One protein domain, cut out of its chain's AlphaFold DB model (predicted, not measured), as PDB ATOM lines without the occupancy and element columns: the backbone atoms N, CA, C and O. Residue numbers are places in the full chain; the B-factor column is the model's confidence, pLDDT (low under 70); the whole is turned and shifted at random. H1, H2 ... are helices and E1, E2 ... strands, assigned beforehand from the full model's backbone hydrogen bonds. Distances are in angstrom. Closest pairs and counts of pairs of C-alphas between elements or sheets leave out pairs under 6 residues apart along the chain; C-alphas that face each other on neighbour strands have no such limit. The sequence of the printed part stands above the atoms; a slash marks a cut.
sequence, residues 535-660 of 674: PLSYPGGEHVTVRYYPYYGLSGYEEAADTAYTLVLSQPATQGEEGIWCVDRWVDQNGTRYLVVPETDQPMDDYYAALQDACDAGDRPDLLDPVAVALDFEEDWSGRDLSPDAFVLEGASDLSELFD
ATOM      1  N   PRO A 535     -32.332   8.039 -37.469       75.31
ATOM      2  CA  PRO A 535     -33.610   8.494 -38.030       75.31
ATOM      3  C   PRO A 535     -33.979   9.935 -37.657       75.31
ATOM      4  O   PRO A 535     -34.658  10.599 -38.438       75.31
ATOM      5  N   LEU A 536     -33.487  10.429 -36.519       81.12
ATOM      6  CA  LEU A 536     -33.565  11.816 -36.056       81.12
ATOM      7  C   LEU A 536     -32.247  12.164 -35.375       81.12
ATOM      8  O   LEU A 536     -31.655  11.289 -34.735       81.12
ATOM      9  N   SER A 537     -31.820  13.420 -35.486       84.75
ATOM     10  CA  SER A 537     -30.599  13.870 -34.821       84.75
ATOM     11  C   SER A 537     -30.788  13.901 -33.304       84.75
ATOM     12  O   SER A 537     -29.855  13.633 -32.564       84.75
ATOM     13  N   TYR A 538     -32.009  14.127 -32.810       84.31
ATOM     14  CA  TYR A 538     -32.274  14.285 -31.374       84.31
ATOM     15  C   TYR A 538     -33.362  13.337 -30.862       84.31
ATOM     16  O   TYR A 538     -34.424  13.793 -30.459       84.31
ATOM     17  N   PRO A 539     -33.131  12.013 -30.825       75.00
ATOM     18  CA  PRO A 539     -34.185  11.020 -30.585       75.00
ATOM     19  C   PRO A 539     -34.844  11.080 -29.193       75.00
ATOM     20  O   PRO A 539     -35.834  10.390 -28.960       75.00
ATOM     21  N   GLY A 540     -34.270  11.832 -28.248       76.25
ATOM     22  CA  GLY A 540     -34.829  12.034 -26.910       76.25
ATOM     23  C   GLY A 540     -35.745  13.256 -26.771       76.25
ATOM     24  O   GLY A 540     -36.359  13.401 -25.716       76.25
ATOM     25  N   GLY A 541     -35.808  14.131 -27.782       77.62
ATOM     26  CA  GLY A 541     -36.625  15.348 -27.779       77.62
ATOM     27  C   GLY A 541     -38.043  15.127 -28.314       77.62
ATOM     28  O   GLY A 541     -38.382  14.048 -28.800       77.62
ATOM     29  N   GLU A 542     -38.894  16.154 -28.227       85.00
ATOM     30  CA  GLU A 542     -40.147  16.155 -28.986       85.00
ATOM     31  C   GLU A 542     -39.889  16.439 -30.470       85.00
ATOM     32  O   GLU A 542     -38.932  17.127 -30.841       85.00
ATOM     33  N   HIS A 543     -40.772  15.906 -31.319       87.06
ATOM     34  CA  HIS A 543     -40.670  16.012 -32.769       87.06
ATOM     35  C   HIS A 543     -42.018  16.337 -33.394       87.06
ATOM     36  O   HIS A 543     -43.038  15.716 -33.073       87.06
ATOM     37  N   VAL A 544     -42.011  17.283 -34.328       89.56
ATOM     38  CA  VAL A 544     -43.200  17.683 -35.084       89.56
ATOM     39  C   VAL A 544     -42.879  17.834 -36.560       89.56
ATOM     40  O   VAL A 544     -41.740  18.077 -36.959       89.56
ATOM     41  N   THR A 545     -43.914  17.720 -37.383       91.25
ATOM     42  CA  THR A 545     -43.810  17.938 -38.820       91.25
ATOM     43  C   THR A 545     -44.576  19.184 -39.245       91.25
ATOM     44  O   THR A 545     -45.741  19.380 -38.884       91.25
ATOM     45  N   VAL A 546     -43.916  20.013 -40.054       92.25
ATOM     46  CA  VAL A 546     -44.498  21.187 -40.702       92.25
ATOM     47  C   VAL A 546     -44.452  20.983 -42.212       92.25
ATOM     48  O   VAL A 546     -43.389  20.771 -42.794       92.25
ATOM     49  N   ARG A 547     -45.610  21.061 -42.868       91.69
ATOM     50  CA  ARG A 547     -45.686  21.068 -44.330       91.69
ATOM     51  C   ARG A 547     -45.570  22.474 -44.864       91.69
ATOM     52  O   ARG A 547     -46.368  23.335 -44.507       91.69
ATOM     53  N   TYR A 548     -44.620  22.663 -45.762       91.94
ATOM     54  CA  TYR A 548     -44.344  23.929 -46.411       91.94
ATOM     55  C   TYR A 548     -44.763  23.886 -47.882       91.94
ATOM     56  O   TYR A 548     -44.382  22.977 -48.617       91.94
ATOM     57  N   TYR A 549     -45.535  24.882 -48.317       90.38
ATOM     58  CA  TYR A 549     -46.019  25.032 -49.690       90.38
ATOM     59  C   TYR A 549     -45.256  26.164 -50.411       90.38
ATOM     60  O   TYR A 549     -45.696  27.319 -50.377       90.38
ATOM     61  N   PRO A 550     -44.143  25.879 -51.120       86.94
ATOM     62  CA  PRO A 550     -43.236  26.896 -51.679       86.94
ATOM     63  C   PRO A 550     -43.857  27.838 -52.719       86.94
ATOM     64  O   PRO A 550     -43.290  28.899 -53.011       86.94
ATOM     65  N   TYR A 551     -45.002  27.450 -53.292       86.12
ATOM     66  CA  TYR A 551     -45.746  28.223 -54.291       86.12
ATOM     67  C   TYR A 551     -47.005  28.902 -53.739       86.12
ATOM     68  O   TYR A 551     -47.767  29.500 -54.505       86.12
ATOM     69  N   TYR A 552     -47.234  28.846 -52.425       84.19
ATOM     70  CA  TYR A 552     -48.384  29.485 -51.797       84.19
ATOM     71  C   TYR A 552     -48.408  30.994 -52.087       84.19
ATOM     72  O   TYR A 552     -47.427  31.707 -51.895       84.19
ATOM     73  N   GLY A 553     -49.539  31.489 -52.599       77.12
ATOM     74  CA  GLY A 553     -49.722  32.908 -52.921       77.12
ATOM     75  C   GLY A 553     -48.950  33.423 -54.148       77.12
ATOM     76  O   GLY A 553     -49.109  34.593 -54.501       77.12
ATOM     77  N   LEU A 554     -48.165  32.585 -54.843       79.56
ATOM     78  CA  LEU A 554     -47.416  32.989 -56.038       79.56
ATOM     79  C   LEU A 554     -48.278  32.914 -57.307       79.56
ATOM     80  O   LEU A 554     -48.634  31.843 -57.802       79.56
ATOM     81  N   SER A 555     -48.575  34.080 -57.889       71.62
ATOM     82  CA  SER A 555     -49.308  34.180 -59.156       71.62
ATOM     83  C   SER A 555     -48.556  33.490 -60.299       71.62
ATOM     84  O   SER A 555     -47.394  33.816 -60.544       71.62
ATOM     85  N   GLY A 556     -49.225  32.605 -61.045       73.38
ATOM     86  CA  GLY A 556     -48.632  31.914 -62.198       73.38
ATOM     87  C   GLY A 556     -48.116  30.499 -61.918       73.38
ATOM     88  O   GLY A 556     -47.721  29.826 -62.863       73.38
ATOM     89  N   TYR A 557     -48.169  30.034 -60.663       74.69
ATOM     90  CA  TYR A 557     -47.756  28.684 -60.248       74.69
ATOM     91  C   TYR A 557     -48.933  27.817 -59.767       74.69
ATOM     92  O   TYR A 557     -48.761  26.902 -58.971       74.69
ATOM     93  N   GLU A 558     -50.144  28.079 -60.269       74.31
ATOM     94  CA  GLU A 558     -51.368  27.353 -59.886       74.31
ATOM     95  C   GLU A 558     -51.272  25.843 -60.172       74.31
ATOM     96  O   GLU A 558     -51.802  25.040 -59.411       74.31
ATOM     97  N   GLU A 559     -50.540  25.447 -61.220       70.62
ATOM     98  CA  GLU A 559     -50.282  24.039 -61.564       70.62
ATOM     99  C   GLU A 559     -49.323  23.333 -60.583       70.62
ATOM    100  O   GLU A 559     -49.272  22.107 -60.565       70.62
ATOM    101  N   ALA A 560     -48.585  24.090 -59.763       75.44
ATOM    102  CA  ALA A 560     -47.626  23.588 -58.776       75.44
ATOM    103  C   ALA A 560     -48.087  23.805 -57.322       75.44
ATOM    104  O   ALA A 560     -47.313  23.553 -56.398       75.44
ATOM    105  N   ALA A 561     -49.333  24.250 -57.112       68.00
ATOM    106  CA  ALA A 561     -49.878  24.610 -55.799       68.00
ATOM    107  C   ALA A 561     -49.887  23.452 -54.782       68.00
ATOM    108  O   ALA A 561     -49.816  23.704 -53.582       68.00
ATOM    109  N   ASP A 562     -49.929  22.204 -55.255       74.81
ATOM    110  CA  ASP A 562     -49.902  21.004 -54.409       74.81
ATOM    111  C   ASP A 562     -48.475  20.539 -54.054       74.81
ATOM    112  O   ASP A 562     -48.313  19.569 -53.310       74.81
ATOM    113  N   THR A 563     -47.433  21.201 -54.573       84.56
ATOM    114  CA  THR A 563     -46.044  20.898 -54.193       84.56
ATOM    115  C   THR A 563     -45.862  21.276 -52.733       84.56
ATOM    116  O   THR A 563     -46.072  22.432 -52.371       84.56
ATOM    117  N   ALA A 564     -45.465  20.308 -51.912       87.38
ATOM    118  CA  ALA A 564     -45.198  20.521 -50.502       87.38
ATOM    119  C   ALA A 564     -43.894  19.836 -50.107       87.38
ATOM    120  O   ALA A 564     -43.641  18.702 -50.522       87.38
ATOM    121  N   TYR A 565     -43.108  20.515 -49.282       90.56
ATOM    122  CA  TYR A 565     -41.962  19.944 -48.587       90.56
ATOM    123  C   TYR A 565     -42.348  19.647 -47.149       90.56
ATOM    124  O   TYR A 565     -43.251  20.271 -46.587       90.56
ATOM    125  N   THR A 566     -41.677  18.664 -46.569       91.00
ATOM    126  CA  THR A 566     -41.927  18.246 -45.192       91.00
ATOM    127  C   THR A 566     -40.730  18.646 -44.352       91.00
ATOM    128  O   THR A 566     -39.659  18.072 -44.517       91.00
ATOM    129  N   LEU A 567     -40.899  19.624 -43.471       92.88
ATOM    130  CA  LEU A 567     -39.895  20.019 -42.490       92.88
ATOM    131  C   LEU A 567     -40.115  19.191 -41.222       92.88
ATOM    132  O   LEU A 567     -41.227  19.131 -40.693       92.88
ATOM    133  N   VAL A 568     -39.064  18.531 -40.751       91.44
ATOM    134  CA  VAL A 568     -39.050  17.769 -39.502       91.44
ATOM    135  C   VAL A 568     -38.336  18.616 -38.467       91.44
ATOM    136  O   VAL A 568     -37.147  18.903 -38.616       91.44
ATOM    137  N   LEU A 569     -39.071  19.033 -37.440       92.44
ATOM    138  CA  LEU A 569     -38.531  19.824 -36.350       92.44
ATOM    139  C   LEU A 569     -38.316  18.949 -35.123       92.44
ATOM    140  O   LEU A 569     -39.142  18.090 -34.806       92.44
ATOM    141  N   SER A 570     -37.210  19.200 -34.438       90.75
ATOM    142  CA  SER A 570     -36.762  18.463 -33.259       90.75
ATOM    143  C   SER A 570     -36.393  19.438 -32.146       90.75
ATOM    144  O   SER A 570     -36.059  20.591 -32.420       90.75
ATOM    145  N   GLN A 571     -36.420  18.963 -30.901       89.44
ATOM    146  CA  GLN A 571     -35.869  19.690 -29.756       89.44
ATOM    147  C   GLN A 571     -34.426  19.231 -29.466       89.44
ATOM    148  O   GLN A 571     -34.239  18.112 -28.979       89.44
ATOM    149  N   PRO A 572     -33.401  20.056 -29.760       84.62
ATOM    150  CA  PRO A 572     -31.992  19.676 -29.640       84.62
ATOM    151  C   PRO A 572     -31.452  19.735 -28.205       84.62
ATOM    152  O   PRO A 572     -30.586  18.945 -27.834       84.62
ATOM    153  N   ALA A 573     -31.983  20.638 -27.380       70.31
ATOM    154  CA  ALA A 573     -31.604  20.815 -25.986       70.31
ATOM    155  C   ALA A 573     -32.855  20.724 -25.104       70.31
ATOM    156  O   ALA A 573     -33.819  21.456 -25.301       70.31
ATOM    157  N   THR A 574     -32.854  19.826 -24.118       60.53
ATOM    158  CA  THR A 574     -33.897  19.775 -23.080       60.53
ATOM    159  C   THR A 574     -33.362  20.411 -21.803       60.53
ATOM    160  O   THR A 574     -32.906  19.731 -20.885       60.53
ATOM    161  N   GLN A 575     -33.391  21.742 -21.744       52.44
ATOM    162  CA  GLN A 575     -33.206  22.484 -20.497       52.44
ATOM    163  C   GLN A 575     -34.529  23.185 -20.151       52.44
ATOM    164  O   GLN A 575     -35.041  23.954 -20.948       52.44
ATOM    165  N   GLY A 576     -35.113  22.893 -18.980       53.16
ATOM    166  CA  GLY A 576     -36.355  23.538 -18.511       53.16
ATOM    167  C   GLY A 576     -37.666  22.783 -18.802       53.16
ATOM    168  O   GLY A 576     -37.664  21.570 -19.001       53.16
ATOM    169  N   GLU A 577     -38.801  23.499 -18.730       53.97
ATOM    170  CA  GLU A 577     -40.161  22.970 -18.989       53.97
ATOM    171  C   GLU A 577     -40.573  23.049 -20.480       53.97
ATOM    172  O   GLU A 577     -41.485  22.326 -20.876       53.97
ATOM    173  N   GLU A 578     -39.903  23.872 -21.304       66.31
ATOM    174  CA  GLU A 578     -40.168  24.070 -22.744       66.31
ATOM    175  C   GLU A 578     -38.832  24.151 -23.522       66.31
ATOM    176  O   GLU A 578     -38.016  25.028 -23.248       66.31
ATOM    177  N   GLY A 579     -38.581  23.233 -24.465       82.38
ATOM    178  CA  GLY A 579     -37.368  23.231 -25.301       82.38
ATOM    179  C   GLY A 579     -37.547  24.001 -26.613       82.38
ATOM    180  O   GLY A 579     -38.642  23.991 -27.184       82.38
ATOM    181  N   ILE A 580     -36.480  24.634 -27.113       91.75
ATOM    182  CA  ILE A 580     -36.481  25.289 -28.432       91.75
ATOM    183  C   ILE A 580     -36.669  24.279 -29.570       91.75
ATOM    184  O   ILE A 580     -36.258  23.123 -29.465       91.75
ATOM    185  N   TRP A 581     -37.234  24.729 -30.686       92.75
ATOM    186  CA  TRP A 581     -37.327  23.952 -31.919       92.75
ATOM    187  C   TRP A 581     -36.178  24.280 -32.871       92.75
ATOM    188  O   TRP A 581     -35.770  25.432 -33.013       92.75
ATOM    189  N   CYS A 582     -35.697  23.269 -33.589       93.06
ATOM    190  CA  CYS A 582     -34.836  23.433 -34.755       93.06
ATOM    191  C   CYS A 582     -35.363  22.594 -35.922       93.06
ATOM    192  O   CYS A 582     -35.956  21.537 -35.706       93.06
ATOM    193  N   VAL A 583     -35.112  23.022 -37.161       92.88
ATOM    194  CA  VAL A 583     -35.290  22.141 -38.323       92.88
ATOM    195  C   VAL A 583     -34.156  21.117 -38.303       92.88
ATOM    196  O   VAL A 583     -32.996  21.483 -38.429       92.88
ATOM    197  N   ASP A 584     -34.489  19.846 -38.093       90.38
ATOM    198  CA  ASP A 584     -33.537  18.726 -38.072       90.38
ATOM    199  C   ASP A 584     -33.281  18.245 -39.501       90.38
ATOM    200  O   ASP A 584     -32.144  18.101 -39.954       90.38
ATOM    201  N   ARG A 585     -34.370  18.034 -40.252       89.31
ATOM    202  CA  ARG A 585     -34.330  17.546 -41.631       89.31
ATOM    203  C   ARG A 585     -35.468  18.115 -42.453       89.31
ATOM    204  O   ARG A 585     -36.524  18.444 -41.918       89.31
ATOM    205  N   TRP A 586     -35.301  18.124 -43.769       89.62
ATOM    206  CA  TRP A 586     -36.405  18.365 -44.689       89.62
ATOM    207  C   TRP A 586     -36.495  17.294 -45.769       89.62
ATOM    208  O   TRP A 586     -35.504  16.659 -46.130       89.62
ATOM    209  N   VAL A 587     -37.713  17.059 -46.248       87.69
ATOM    210  CA  VAL A 587     -38.017  16.075 -47.285       87.69
ATOM    211  C   VAL A 587     -38.609  16.790 -48.487       87.69
ATOM    212  O   VAL A 587     -39.613  17.499 -48.355       87.69
ATOM    213  N   ASP A 588     -37.978  16.608 -49.646       85.25
ATOM    214  CA  ASP A 588     -38.448  17.177 -50.908       85.25
ATOM    215  C   ASP A 588     -39.714  16.468 -51.425       85.25
ATOM    216  O   ASP A 588     -40.192  15.473 -50.872       85.25
ATOM    217  N   GLN A 589     -40.258  16.955 -52.541       80.88
ATOM    218  CA  GLN A 589     -41.439  16.362 -53.172       80.88
ATOM    219  C   GLN A 589     -41.218  14.933 -53.706       80.88
ATOM    220  O   GLN A 589     -42.188  14.251 -54.041       80.88
ATOM    221  N   ASN A 590     -39.963  14.489 -53.822       80.25
ATOM    222  CA  ASN A 590     -39.584  13.164 -54.304       80.25
ATOM    223  C   ASN A 590     -39.347  12.168 -53.156       80.25
ATOM    224  O   ASN A 590     -39.121  10.990 -53.424       80.25
ATOM    225  N   GLY A 591     -39.410  12.616 -51.898       77.75
ATOM    226  CA  GLY A 591     -39.107  11.796 -50.724       77.75
ATOM    227  C   GLY A 591     -37.626  11.789 -50.327       77.75
ATOM    228  O   GLY A 591     -37.253  11.058 -49.406       77.75
ATOM    229  N   THR A 592     -36.779  12.586 -50.986       81.00
ATOM    230  CA  THR A 592     -35.356  12.728 -50.650       81.00
ATOM    231  C   THR A 592     -35.220  13.510 -49.355       81.00
ATOM    232  O   THR A 592     -35.816  14.574 -49.207       81.00
ATOM    233  N   ARG A 593     -34.434  12.981 -48.417       81.50
ATOM    234  CA  ARG A 593     -34.232  13.576 -47.095       81.50
ATOM    235  C   ARG A 593     -32.911  14.324 -47.057       81.50
ATOM    236  O   ARG A 593     -31.893  13.789 -47.488       81.50
ATOM    237  N   TYR A 594     -32.933  15.506 -46.470       84.50
ATOM    238  CA  TYR A 594     -31.782  16.382 -46.329       84.50
ATOM    239  C   TYR A 594     -31.587  16.722 -44.856       84.50
ATOM    240  O   TYR A 594     -32.529  17.155 -44.191       84.50
ATOM    241  N   LEU A 595     -30.378  16.490 -44.347       87.38
ATOM    242  CA  LEU A 595     -29.973  16.886 -43.000       87.38
ATOM    243  C   LEU A 595     -29.767  18.399 -42.939       87.38
ATOM    244  O   LEU A 595     -29.215  18.971 -43.872       87.38
ATOM    245  N   VAL A 596     -30.160  19.033 -41.841       88.44
ATOM    246  CA  VAL A 596     -29.835  20.433 -41.579       88.44
ATOM    247  C   VAL A 596     -28.744  20.491 -40.517       88.44
ATOM    248  O   VAL A 596     -28.922  20.017 -39.399       88.44
ATOM    249  N   VAL A 597     -27.603  21.073 -40.883       88.25
ATOM    250  CA  VAL A 597     -26.516  21.402 -39.954       88.25
ATOM    251  C   VAL A 597     -26.432  22.929 -39.891       88.25
ATOM    252  O   VAL A 597     -26.350  23.552 -40.952       88.25
ATOM    253  N   PRO A 598     -26.497  23.555 -38.702       88.50
ATOM    254  CA  PRO A 598     -26.428  25.008 -38.584       88.50
ATOM    255  C   PRO A 598     -25.065  25.522 -39.051       88.50
ATOM    256  O   PRO A 598     -24.039  24.927 -38.730       88.50
ATOM    257  N   GLU A 599     -25.033  26.645 -39.767       87.69
ATOM    258  CA  GLU A 599     -23.779  27.315 -40.129       87.69
ATOM    259  C   GLU A 599     -23.218  28.053 -38.906       87.69
ATOM    260  O   GLU A 599     -23.725  29.101 -38.500       87.69
ATOM    261  N   THR A 600     -22.182  27.497 -38.280       88.50
ATOM    262  CA  THR A 600     -21.634  28.024 -37.025       88.50
ATOM    263  C   THR A 600     -20.138  27.722 -36.875       88.50
ATOM    264  O   THR A 600     -19.604  26.812 -37.511       88.50
ATOM    265  N   ASP A 601     -19.441  28.518 -36.062       89.31
ATOM    266  CA  ASP A 601     -18.029  28.347 -35.703       89.31
ATOM    267  C   ASP A 601     -17.818  27.541 -34.407       89.31
ATOM    268  O   ASP A 601     -16.681  27.373 -33.961       89.31
ATOM    269  N   GLN A 602     -18.897  27.006 -33.836       91.62
ATOM    270  CA  GLN A 602     -18.919  26.144 -32.653       91.62
ATOM    271  C   GLN A 602     -19.605  24.802 -32.964       91.62
ATOM    272  O   GLN A 602     -20.312  24.700 -33.965       91.62
ATOM    273  N   PRO A 603     -19.396  23.753 -32.148       90.12
ATOM    274  CA  PRO A 603     -20.114  22.492 -32.307       90.12
ATOM    275  C   PRO A 603     -21.636  22.677 -32.292       90.12
ATOM    276  O   PRO A 603     -22.161  23.524 -31.564       90.12
ATOM    277  N   MET A 604     -22.352  21.855 -33.061       88.81
ATOM    278  CA  MET A 604     -23.812  21.897 -33.219       88.81
ATOM    279  C   MET A 604     -24.551  21.862 -31.872       88.81
ATOM    280  O   MET A 604     -25.529  22.583 -31.687       88.81
ATOM    281  N   ASP A 605     -24.058  21.083 -30.907       87.19
ATOM    282  CA  ASP A 605     -24.660  20.998 -29.568       87.19
ATOM    283  C   ASP A 605     -24.491  22.277 -28.762       87.19
ATOM    284  O   ASP A 605     -25.450  22.770 -28.165       87.19
ATOM    285  N   ASP A 606     -23.288  22.848 -28.790       90.44
ATOM    286  CA  ASP A 606     -23.007  24.108 -28.114       90.44
ATOM    287  C   ASP A 606     -23.833  25.239 -28.740       90.44
ATOM    288  O   ASP A 606     -24.280  26.151 -28.042       90.44
ATOM    289  N   TYR A 607     -24.055  25.188 -30.061       91.94
ATOM    290  CA  TYR A 607     -24.879  26.157 -30.792       91.94
ATOM    291  C   TYR A 607     -26.323  26.153 -30.300       91.94
ATOM    292  O   TYR A 607     -26.850  27.200 -29.917       91.94
ATOM    293  N   TYR A 608     -26.950  24.979 -30.238       91.19
ATOM    294  CA  TYR A 608     -28.324  24.889 -29.757       91.19
ATOM    295  C   TYR A 608     -28.451  25.127 -28.251       91.19
ATOM    296  O   TYR A 608     -29.448  25.708 -27.824       91.19
ATOM    297  N   ALA A 609     -27.445  24.767 -27.449       90.12
ATOM    298  CA  ALA A 609     -27.412  25.121 -26.031       90.12
ATOM    299  C   ALA A 609     -27.385  26.647 -25.830       90.12
ATOM    300  O   ALA A 609     -28.177  27.181 -25.056       90.12
ATOM    301  N   ALA A 610     -26.550  27.365 -26.587       91.06
ATOM    302  CA  ALA A 610     -26.493  28.824 -26.530       91.06
ATOM    303  C   ALA A 610     -27.801  29.490 -27.002       91.06
ATOM    304  O   ALA A 610     -28.216  30.508 -26.442       91.06
ATOM    305  N   LEU A 611     -28.476  28.921 -28.009       91.69
ATOM    306  CA  LEU A 611     -29.795  29.396 -28.442       91.69
ATOM    307  C   LEU A 611     -30.879  29.163 -27.386       91.69
ATOM    308  O   LEU A 611     -31.729  30.035 -27.203       91.69
ATOM    309  N   GLN A 612     -30.846  28.028 -26.682       90.44
ATOM    310  CA  GLN A 612     -31.766  27.759 -25.576       90.44
ATOM    311  C   GLN A 612     -31.567  28.789 -24.459       90.44
ATOM    312  O   GLN A 612     -32.536  29.423 -24.050       90.44
ATOM    313  N   ASP A 613     -30.321  29.046 -24.049       89.69
ATOM    314  CA  ASP A 613     -30.003  30.062 -23.037       89.69
ATOM    315  C   ASP A 613     -30.506  31.463 -23.444       89.69
ATOM    316  O   ASP A 613     -31.049  32.210 -22.624       89.69
ATOM    317  N   ALA A 614     -30.360  31.831 -24.723       89.62
ATOM    318  CA  ALA A 614     -30.852  33.104 -25.256       89.62
ATOM    319  C   ALA A 614     -32.391  33.173 -25.300       89.62
ATOM    320  O   ALA A 614     -32.982  34.221 -25.020       89.62
ATOM    321  N   CYS A 615     -33.056  32.065 -25.634       90.00
ATOM    322  CA  CYS A 615     -34.512  31.955 -25.609       90.00
ATOM    323  C   CYS A 615     -35.054  32.086 -24.177       90.00
ATOM    324  O   CYS A 615     -35.964  32.884 -23.938       90.00
ATOM    325  N   ASP A 616     -34.432  31.405 -23.212       87.81
ATOM    326  CA  ASP A 616     -34.776  31.469 -21.787       87.81
ATOM    327  C   ASP A 616     -34.566  32.878 -21.202       87.81
ATOM    328  O   ASP A 616     -35.305  33.320 -20.315       87.81
ATOM    329  N   ALA A 617     -33.589  33.626 -21.731       89.31
ATOM    330  CA  ALA A 617     -33.368  35.038 -21.416       89.31
ATOM    331  C   ALA A 617     -34.384  35.993 -22.083       89.31
ATOM    332  O   ALA A 617     -34.472  37.163 -21.695       89.31
ATOM    333  N   GLY A 618     -35.181  35.500 -23.037       87.62
ATOM    334  CA  GLY A 618     -36.233  36.236 -23.738       87.62
ATOM    335  C   GLY A 618     -35.807  36.921 -25.041       87.62
ATOM    336  O   GLY A 618     -36.580  37.730 -25.558       87.62
ATOM    337  N   ASP A 619     -34.619  36.621 -25.579       87.25
ATOM    338  CA  ASP A 619     -34.082  37.275 -26.783       87.25
ATOM    339  C   ASP A 619     -34.614  36.663 -28.098       87.25
ATOM    340  O   ASP A 619     -34.734  37.373 -29.099       87.25
ATOM    341  N   ARG A 620     -34.974  35.370 -28.096       87.19
ATOM    342  CA  ARG A 620     -35.511  34.619 -29.256       87.19
ATOM    343  C   ARG A 620     -36.755  33.776 -28.905       87.19
ATOM    344  O   ARG A 620     -36.733  32.555 -29.045       87.19
ATOM    345  N   PRO A 621     -37.859  34.392 -28.431       88.69
ATOM    346  CA  PRO A 621     -39.067  33.655 -28.038       88.69
ATOM    347  C   PRO A 621     -39.769  32.960 -29.218       88.69
ATOM    348  O   PRO A 621     -40.613  32.093 -29.010       88.69
ATOM    349  N   ASP A 622     -39.441  33.346 -30.451       89.62
ATOM    350  CA  ASP A 622     -39.886  32.708 -31.689       89.62
ATOM    351  C   ASP A 622     -39.433  31.246 -31.806       89.62
ATOM    352  O   ASP A 622     -40.155  30.442 -32.389       89.62
ATOM    353  N   LEU A 623     -38.314  30.866 -31.177       91.69
ATOM    354  CA  LEU A 623     -37.805  29.490 -31.194       91.69
ATOM    355  C   LEU A 623     -38.706  28.488 -30.449       91.69
ATOM    356  O   LEU A 623     -38.519  27.279 -30.581       91.69
ATOM    357  N   LEU A 624     -39.689  28.968 -29.682       90.81
ATOM    358  CA  LEU A 624     -40.684  28.134 -28.998       90.81
ATOM    359  C   LEU A 624     -41.857  27.734 -29.910       90.81
ATOM    360  O   LEU A 624     -42.609  26.818 -29.571       90.81
ATOM    361  N   ASP A 625     -42.024  28.391 -31.064       91.69
ATOM    362  CA  ASP A 625     -43.066  28.075 -32.043       91.69
ATOM    363  C   ASP A 625     -42.467  27.331 -33.252       91.69
ATOM    364  O   ASP A 625     -41.727  27.927 -34.040       91.69
ATOM    365  N   PRO A 626     -42.808  26.046 -33.468       91.62
ATOM    366  CA  PRO A 626     -42.254  25.272 -34.575       91.62
ATOM    367  C   PRO A 626     -42.615  25.848 -35.953       91.62
ATOM    368  O   PRO A 626     -41.865  25.666 -36.909       91.62
ATOM    369  N   VAL A 627     -43.742  26.559 -36.086       93.12
ATOM    370  CA  VAL A 627     -44.107  27.202 -37.358       93.12
ATOM    371  C   VAL A 627     -43.244  28.439 -37.605       93.12
ATOM    372  O   VAL A 627     -42.844  28.673 -38.743       93.12
ATOM    373  N   ALA A 628     -42.914  29.198 -36.556       93.62
ATOM    374  CA  ALA A 628     -42.017  30.345 -36.667       93.62
ATOM    375  C   ALA A 628     -40.590  29.909 -37.034       93.62
ATOM    376  O   ALA A 628     -39.988  30.508 -37.918       93.62
ATOM    377  N   VAL A 629     -40.089  28.821 -36.438       94.31
ATOM    378  CA  VAL A 629     -38.775  28.244 -36.779       94.31
ATOM    379  C   VAL A 629     -38.727  27.734 -38.222       94.31
ATOM    380  O   VAL A 629     -37.752  27.966 -38.932       94.31
ATOM    381  N   ALA A 630     -39.783  27.054 -38.676       94.06
ATOM    382  CA  ALA A 630     -39.894  26.592 -40.058       94.06
ATOM    383  C   ALA A 630     -39.924  27.751 -41.070       94.06
ATOM    384  O   ALA A 630     -39.341  27.640 -42.150       94.06
ATOM    385  N   LEU A 631     -40.604  28.846 -40.717       93.56
ATOM    386  CA  LEU A 631     -40.647  30.068 -41.512       93.56
ATOM    387  C   LEU A 631     -39.254  30.705 -41.608       93.56
ATOM    388  O   LEU A 631     -38.773  30.877 -42.722       93.56
ATOM    389  N   ASP A 632     -38.602  30.971 -40.469       93.12
ATOM    390  CA  ASP A 632     -37.258  31.580 -40.383       93.12
ATOM    391  C   ASP A 632     -36.249  30.809 -41.252       93.12
ATOM    392  O   ASP A 632     -35.572  31.384 -42.101       93.12
ATOM    393  N   PHE A 633     -36.253  29.474 -41.149       93.19
ATOM    394  CA  PHE A 633     -35.400  28.591 -41.947       93.19
ATOM    395  C   PHE A 633     -35.581  28.759 -43.471       93.19
ATOM    396  O   PHE A 633     -34.605  28.842 -44.218       93.19
ATOM    397  N   GLU A 634     -36.825  28.810 -43.960       91.69
ATOM    398  CA  GLU A 634     -37.113  28.942 -45.397       91.69
ATOM    399  C   GLU A 634     -36.926  30.373 -45.924       91.69
ATOM    400  O   GLU A 634     -36.599  30.570 -47.104       91.69
ATOM    401  N   GLU A 635     -37.137  31.385 -45.085       91.19
ATOM    402  CA  GLU A 635     -36.844  32.777 -45.426       91.19
ATOM    403  C   GLU A 635     -35.336  32.999 -45.559       91.19
ATOM    404  O   GLU A 635     -34.904  33.573 -46.564       91.19
ATOM    405  N   ASP A 636     -34.541  32.459 -44.631       88.69
ATOM    406  CA  ASP A 636     -33.078  32.503 -44.680       88.69
ATOM    407  C   ASP A 636     -32.533  31.788 -45.922       88.69
ATOM    408  O   ASP A 636     -31.698  32.334 -46.650       88.69
ATOM    409  N   TRP A 637     -33.053  30.595 -46.228       85.69
ATOM    410  CA  TRP A 637     -32.618  29.825 -47.395       85.69
ATOM    411  C   TRP A 637     -33.031  30.467 -48.726       85.69
ATOM    412  O   TRP A 637     -32.237  30.554 -49.668       85.69
ATOM    413  N   SER A 638     -34.293  30.896 -48.848       85.38
ATOM    414  CA  SER A 638     -34.836  31.377 -50.124       85.38
ATOM    415  C   SER A 638     -34.661  32.882 -50.352       85.38
ATOM    416  O   SER A 638     -34.814  33.346 -51.488       85.38
ATOM    417  N   GLY A 639     -34.353  33.650 -49.303       86.56
ATOM    418  CA  GLY A 639     -34.269  35.111 -49.325       86.56
ATOM    419  C   GLY A 639     -35.602  35.804 -49.631       86.56
ATOM    420  O   GLY A 639     -35.609  36.928 -50.146       86.56
ATOM    421  N   ARG A 640     -36.732  35.123 -49.405       86.19
ATOM    422  CA  ARG A 640     -38.091  35.620 -49.673       86.19
ATOM    423  C   ARG A 640     -38.825  35.879 -48.365       86.19
ATOM    424  O   ARG A 640     -38.643  35.136 -47.420       86.19
ATOM    425  N   ASP A 641     -39.699  36.877 -48.383       86.69
ATOM    426  CA  ASP A 641     -40.695  37.130 -47.333       86.69
ATOM    427  C   ASP A 641     -41.893  36.197 -47.582       86.69
ATOM    428  O   ASP A 641     -42.532  36.268 -48.645       86.69
ATOM    429  N   LEU A 642     -42.129  35.257 -46.670       88.19
ATOM    430  CA  LEU A 642     -43.095  34.172 -46.813       88.19
ATOM    431  C   LEU A 642     -44.275  34.369 -45.852       88.19
ATOM    432  O   LEU A 642     -44.161  34.880 -44.745       88.19
ATOM    433  N   SER A 643     -45.468  33.947 -46.277       87.69
ATOM    434  CA  SER A 643     -46.626  33.963 -45.375       87.69
ATOM    435  C   SER A 643     -46.556  32.774 -44.414       87.69
ATOM    436  O   SER A 643     -46.384  31.653 -44.901       87.69
ATOM    437  N   PRO A 644     -46.834  32.950 -43.108       87.44
ATOM    438  CA  PRO A 644     -47.029  31.834 -42.182       87.44
ATOM    439  C   PRO A 644     -48.109  30.845 -42.650       87.44
ATOM    440  O   PRO A 644     -48.021  29.657 -42.369       87.44
ATOM    441  N   ASP A 645     -49.094  31.302 -43.434       88.31
ATOM    442  CA  ASP A 645     -50.136  30.436 -44.011       88.31
ATOM    443  C   ASP A 645     -49.588  29.404 -45.019       88.31
ATOM    444  O   ASP A 645     -50.290  28.458 -45.376       88.31
ATOM    445  N   ALA A 646     -48.352  29.584 -45.504       88.81
ATOM    446  CA  ALA A 646     -47.667  28.605 -46.345       88.81
ATOM    447  C   ALA A 646     -47.162  27.389 -45.547       88.81
ATOM    448  O   ALA A 646     -46.679  26.435 -46.158       88.81
ATOM    449  N   PHE A 647     -47.273  27.418 -44.214       92.25
ATOM    450  CA  PHE A 647     -46.769  26.407 -43.294       92.25
ATOM    451  C   PHE A 647     -47.921  25.807 -42.483       92.25
ATOM    452  O   PHE A 647     -48.669  26.506 -41.802       92.25
ATOM    453  N   VAL A 648     -48.075  24.487 -42.553       91.06
ATOM    454  CA  VAL A 648     -49.141  23.752 -41.867       91.06
ATOM    455  C   VAL A 648     -48.521  22.763 -40.889       91.06
ATOM    456  O   VAL A 648     -47.867  21.808 -41.303       91.06
ATOM    457  N   LEU A 649     -48.741  22.982 -39.592       91.00
ATOM    458  CA  LEU A 649     -48.340  22.056 -38.533       91.00
ATOM    459  C   LEU A 649     -49.250  20.817 -38.551       91.00
ATOM    460  O   LEU A 649     -50.459  20.938 -38.344       91.00
ATOM    461  N   GLU A 650     -48.680  19.633 -38.778       82.69
ATOM    462  CA  GLU A 650     -49.445  18.378 -38.859       82.69
ATOM    463  C   GLU A 650     -49.556  17.637 -37.508       82.69
ATOM    464  O   GLU A 650     -50.476  16.836 -37.332       82.69
ATOM    465  N   GLY A 651     -48.722  17.974 -36.513       69.38
ATOM    466  CA  GLY A 651     -48.763  17.425 -35.146       69.38
ATOM    467  C   GLY A 651     -47.518  16.614 -34.771       69.38
ATOM    468  O   GLY A 651     -46.502  16.694 -35.459       69.38
ATOM    469  N   ALA A 652     -47.589  15.873 -33.655       63.72
ATOM    470  CA  ALA A 652     -46.504  15.007 -33.189       63.72
ATOM    471  C   ALA A 652     -46.287  13.850 -34.171       63.72
ATOM    472  O   ALA A 652     -47.222  13.097 -34.450       63.72
ATOM    473  N   SER A 653     -45.062  13.713 -34.661       57.81
ATOM    474  CA  SER A 653     -44.710  12.687 -35.639       57.81
ATOM    475  C   SER A 653     -44.274  11.429 -34.893       57.81
ATOM    476  O   SER A 653     -43.255  11.440 -34.203       57.81
ATOM    477  N   ASP A 654     -45.035  10.334 -34.998       55.66
ATOM    478  CA  ASP A 654     -44.535   9.033 -34.542       55.66
ATOM    479  C   ASP A 654     -43.320   8.678 -35.412       55.66
ATOM    480  O   ASP A 654     -43.370   8.799 -36.641       55.66
ATOM    481  N   LEU A 655     -42.230   8.224 -34.788       55.09
ATOM    482  CA  LEU A 655     -41.032   7.751 -35.482       55.09
ATOM    483  C   LEU A 655     -41.402   6.778 -36.610       55.09
ATOM    484  O   LEU A 655     -40.766   6.815 -37.656       55.09
ATOM    485  N   SER A 656     -42.454   5.961 -36.441       53.69
ATOM    486  CA  SER A 656     -42.941   5.044 -37.479       53.69
ATOM    487  C   SER A 656     -43.497   5.724 -38.737       53.69
ATOM    488  O   SER A 656     -43.353   5.166 -39.820       53.69
ATOM    489  N   GLU A 657     -44.106   6.908 -38.631       54.81
ATOM    490  CA  GLU A 657     -44.679   7.635 -39.780       54.81
ATOM    491  C   GLU A 657     -43.587   8.301 -40.632       54.81
ATOM    492  O   GLU A 657     -43.698   8.374 -41.856       54.81
ATOM    493  N   LEU A 658     -42.464   8.677 -40.009       54.88
ATOM    494  CA  LEU A 658     -41.265   9.162 -40.699       54.88
ATOM    495  C   LEU A 658     -40.571   8.068 -41.535       54.88
ATOM    496  O   LEU A 658     -39.792   8.401 -42.426       54.88
ATOM    497  N   PHE A 659     -40.832   6.772 -41.307       52.06
ATOM    498  CA  PHE A 659     -40.257   5.664 -42.094       52.06
ATOM    499  C   PHE A 659     -41.048   5.312 -43.368       52.06
ATOM    500  O   PHE A 659     -40.474   4.688 -44.259       52.06
ATOM    501  N   ASP A 660     -42.309   5.741 -43.496       49.53
ATOM    502  CA  ASP A 660     -43.166   5.440 -44.661       49.53
ATOM    503  C   ASP A 660     -43.007   6.442 -45.828       49.53
ATOM    504  O   ASP A 660     -43.629   6.283 -46.881       49.53
TER     505      ASP A 660
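AT A GLANCE: This is residues 535 to 660 of the 674 residues of the protein "Peptidase_M56 domain-containing protein" of Lachnospiraceae bacterium 7_1_58FAA (UniProt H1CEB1). A strongly twisted five-stranded antiparallel sheet has H3 packed across one face in two layers, a sheet and a helix on it. H1 lies beyond the sheet, joined to H3 through the short H2; the long link 549 to 564 and link 571 to 581 reach toward opposite ends of the longest axis. The 126 printed residues, under half in named elements, run E1 E2 E3 E4 H1 H2 H3 E5, with sheet order E4 E3 E2 E1 E5 and a mixed class. The whole is compact, with a radius of gyration of the C-alphas of 14.9 A and spans of 44 by 32 by 27 A.

IN THESE COORDINATES: E1, residues 543 to 548, begins at C-alpha (-40.670, 16.012, -32.769) and is 16.2 A long. E2, 565 to 570, is 16.3 A; E3, 582 to 587, 14.9 A; E4 is 593 to 595. H1, 604 to 616, is 18.5 A; H2 is 621 to 624; H3, 626 to 638, is 18.3 A. E5, 647 to 652, is 15.2 A and ends at C-alpha (-46.504, 15.007, -33.189).

HOW THE PARTS SIT: E1 to E4 form a meander, each strand the antiparallel neighbour and hairpin partner of the one before. Within hydrogen-bond range are N 567 and O 546 of E2 and E1, 2.8 A; N 568 and O 585 of E2 and E3, 2.8 A; N 594 and O 586 of E4 and E3, 2.8 A. E5 is antiparallel to E1, with N 547 and O 648 at 2.8 A. H3 is on the sheet, height 5.0 A, over E2 and only just across the strands, 60.1 degrees on the local plane; the C-alphas of Cys 582 and Val 629 are the closest of E3 and H3, 6.5 A. H2 and H3 only just touch, only at the corner, with 3 pairs of C-alphas within 8 A; those of Leu 623 and Val 629 are closest, 5.8 A. H1 is not on the sheet and is close to but not clearly touching H2, closest C-alphas Cys 615 and Pro 621, 5.4 A. In H1 and H3 every O i to N i+4 pair is within hydrogen-bond range; H2 is too short for one.

THE WHOLE: The C-alphas farthest apart, Gly 556 and Gly 576, are 46.1 A apart. The printed part has no cut; links E1 to E2 and E2 to E3 are long. Its mean pLDDT is 83.2; residues 561, 574 to 578 and 651 to 660 are under 70.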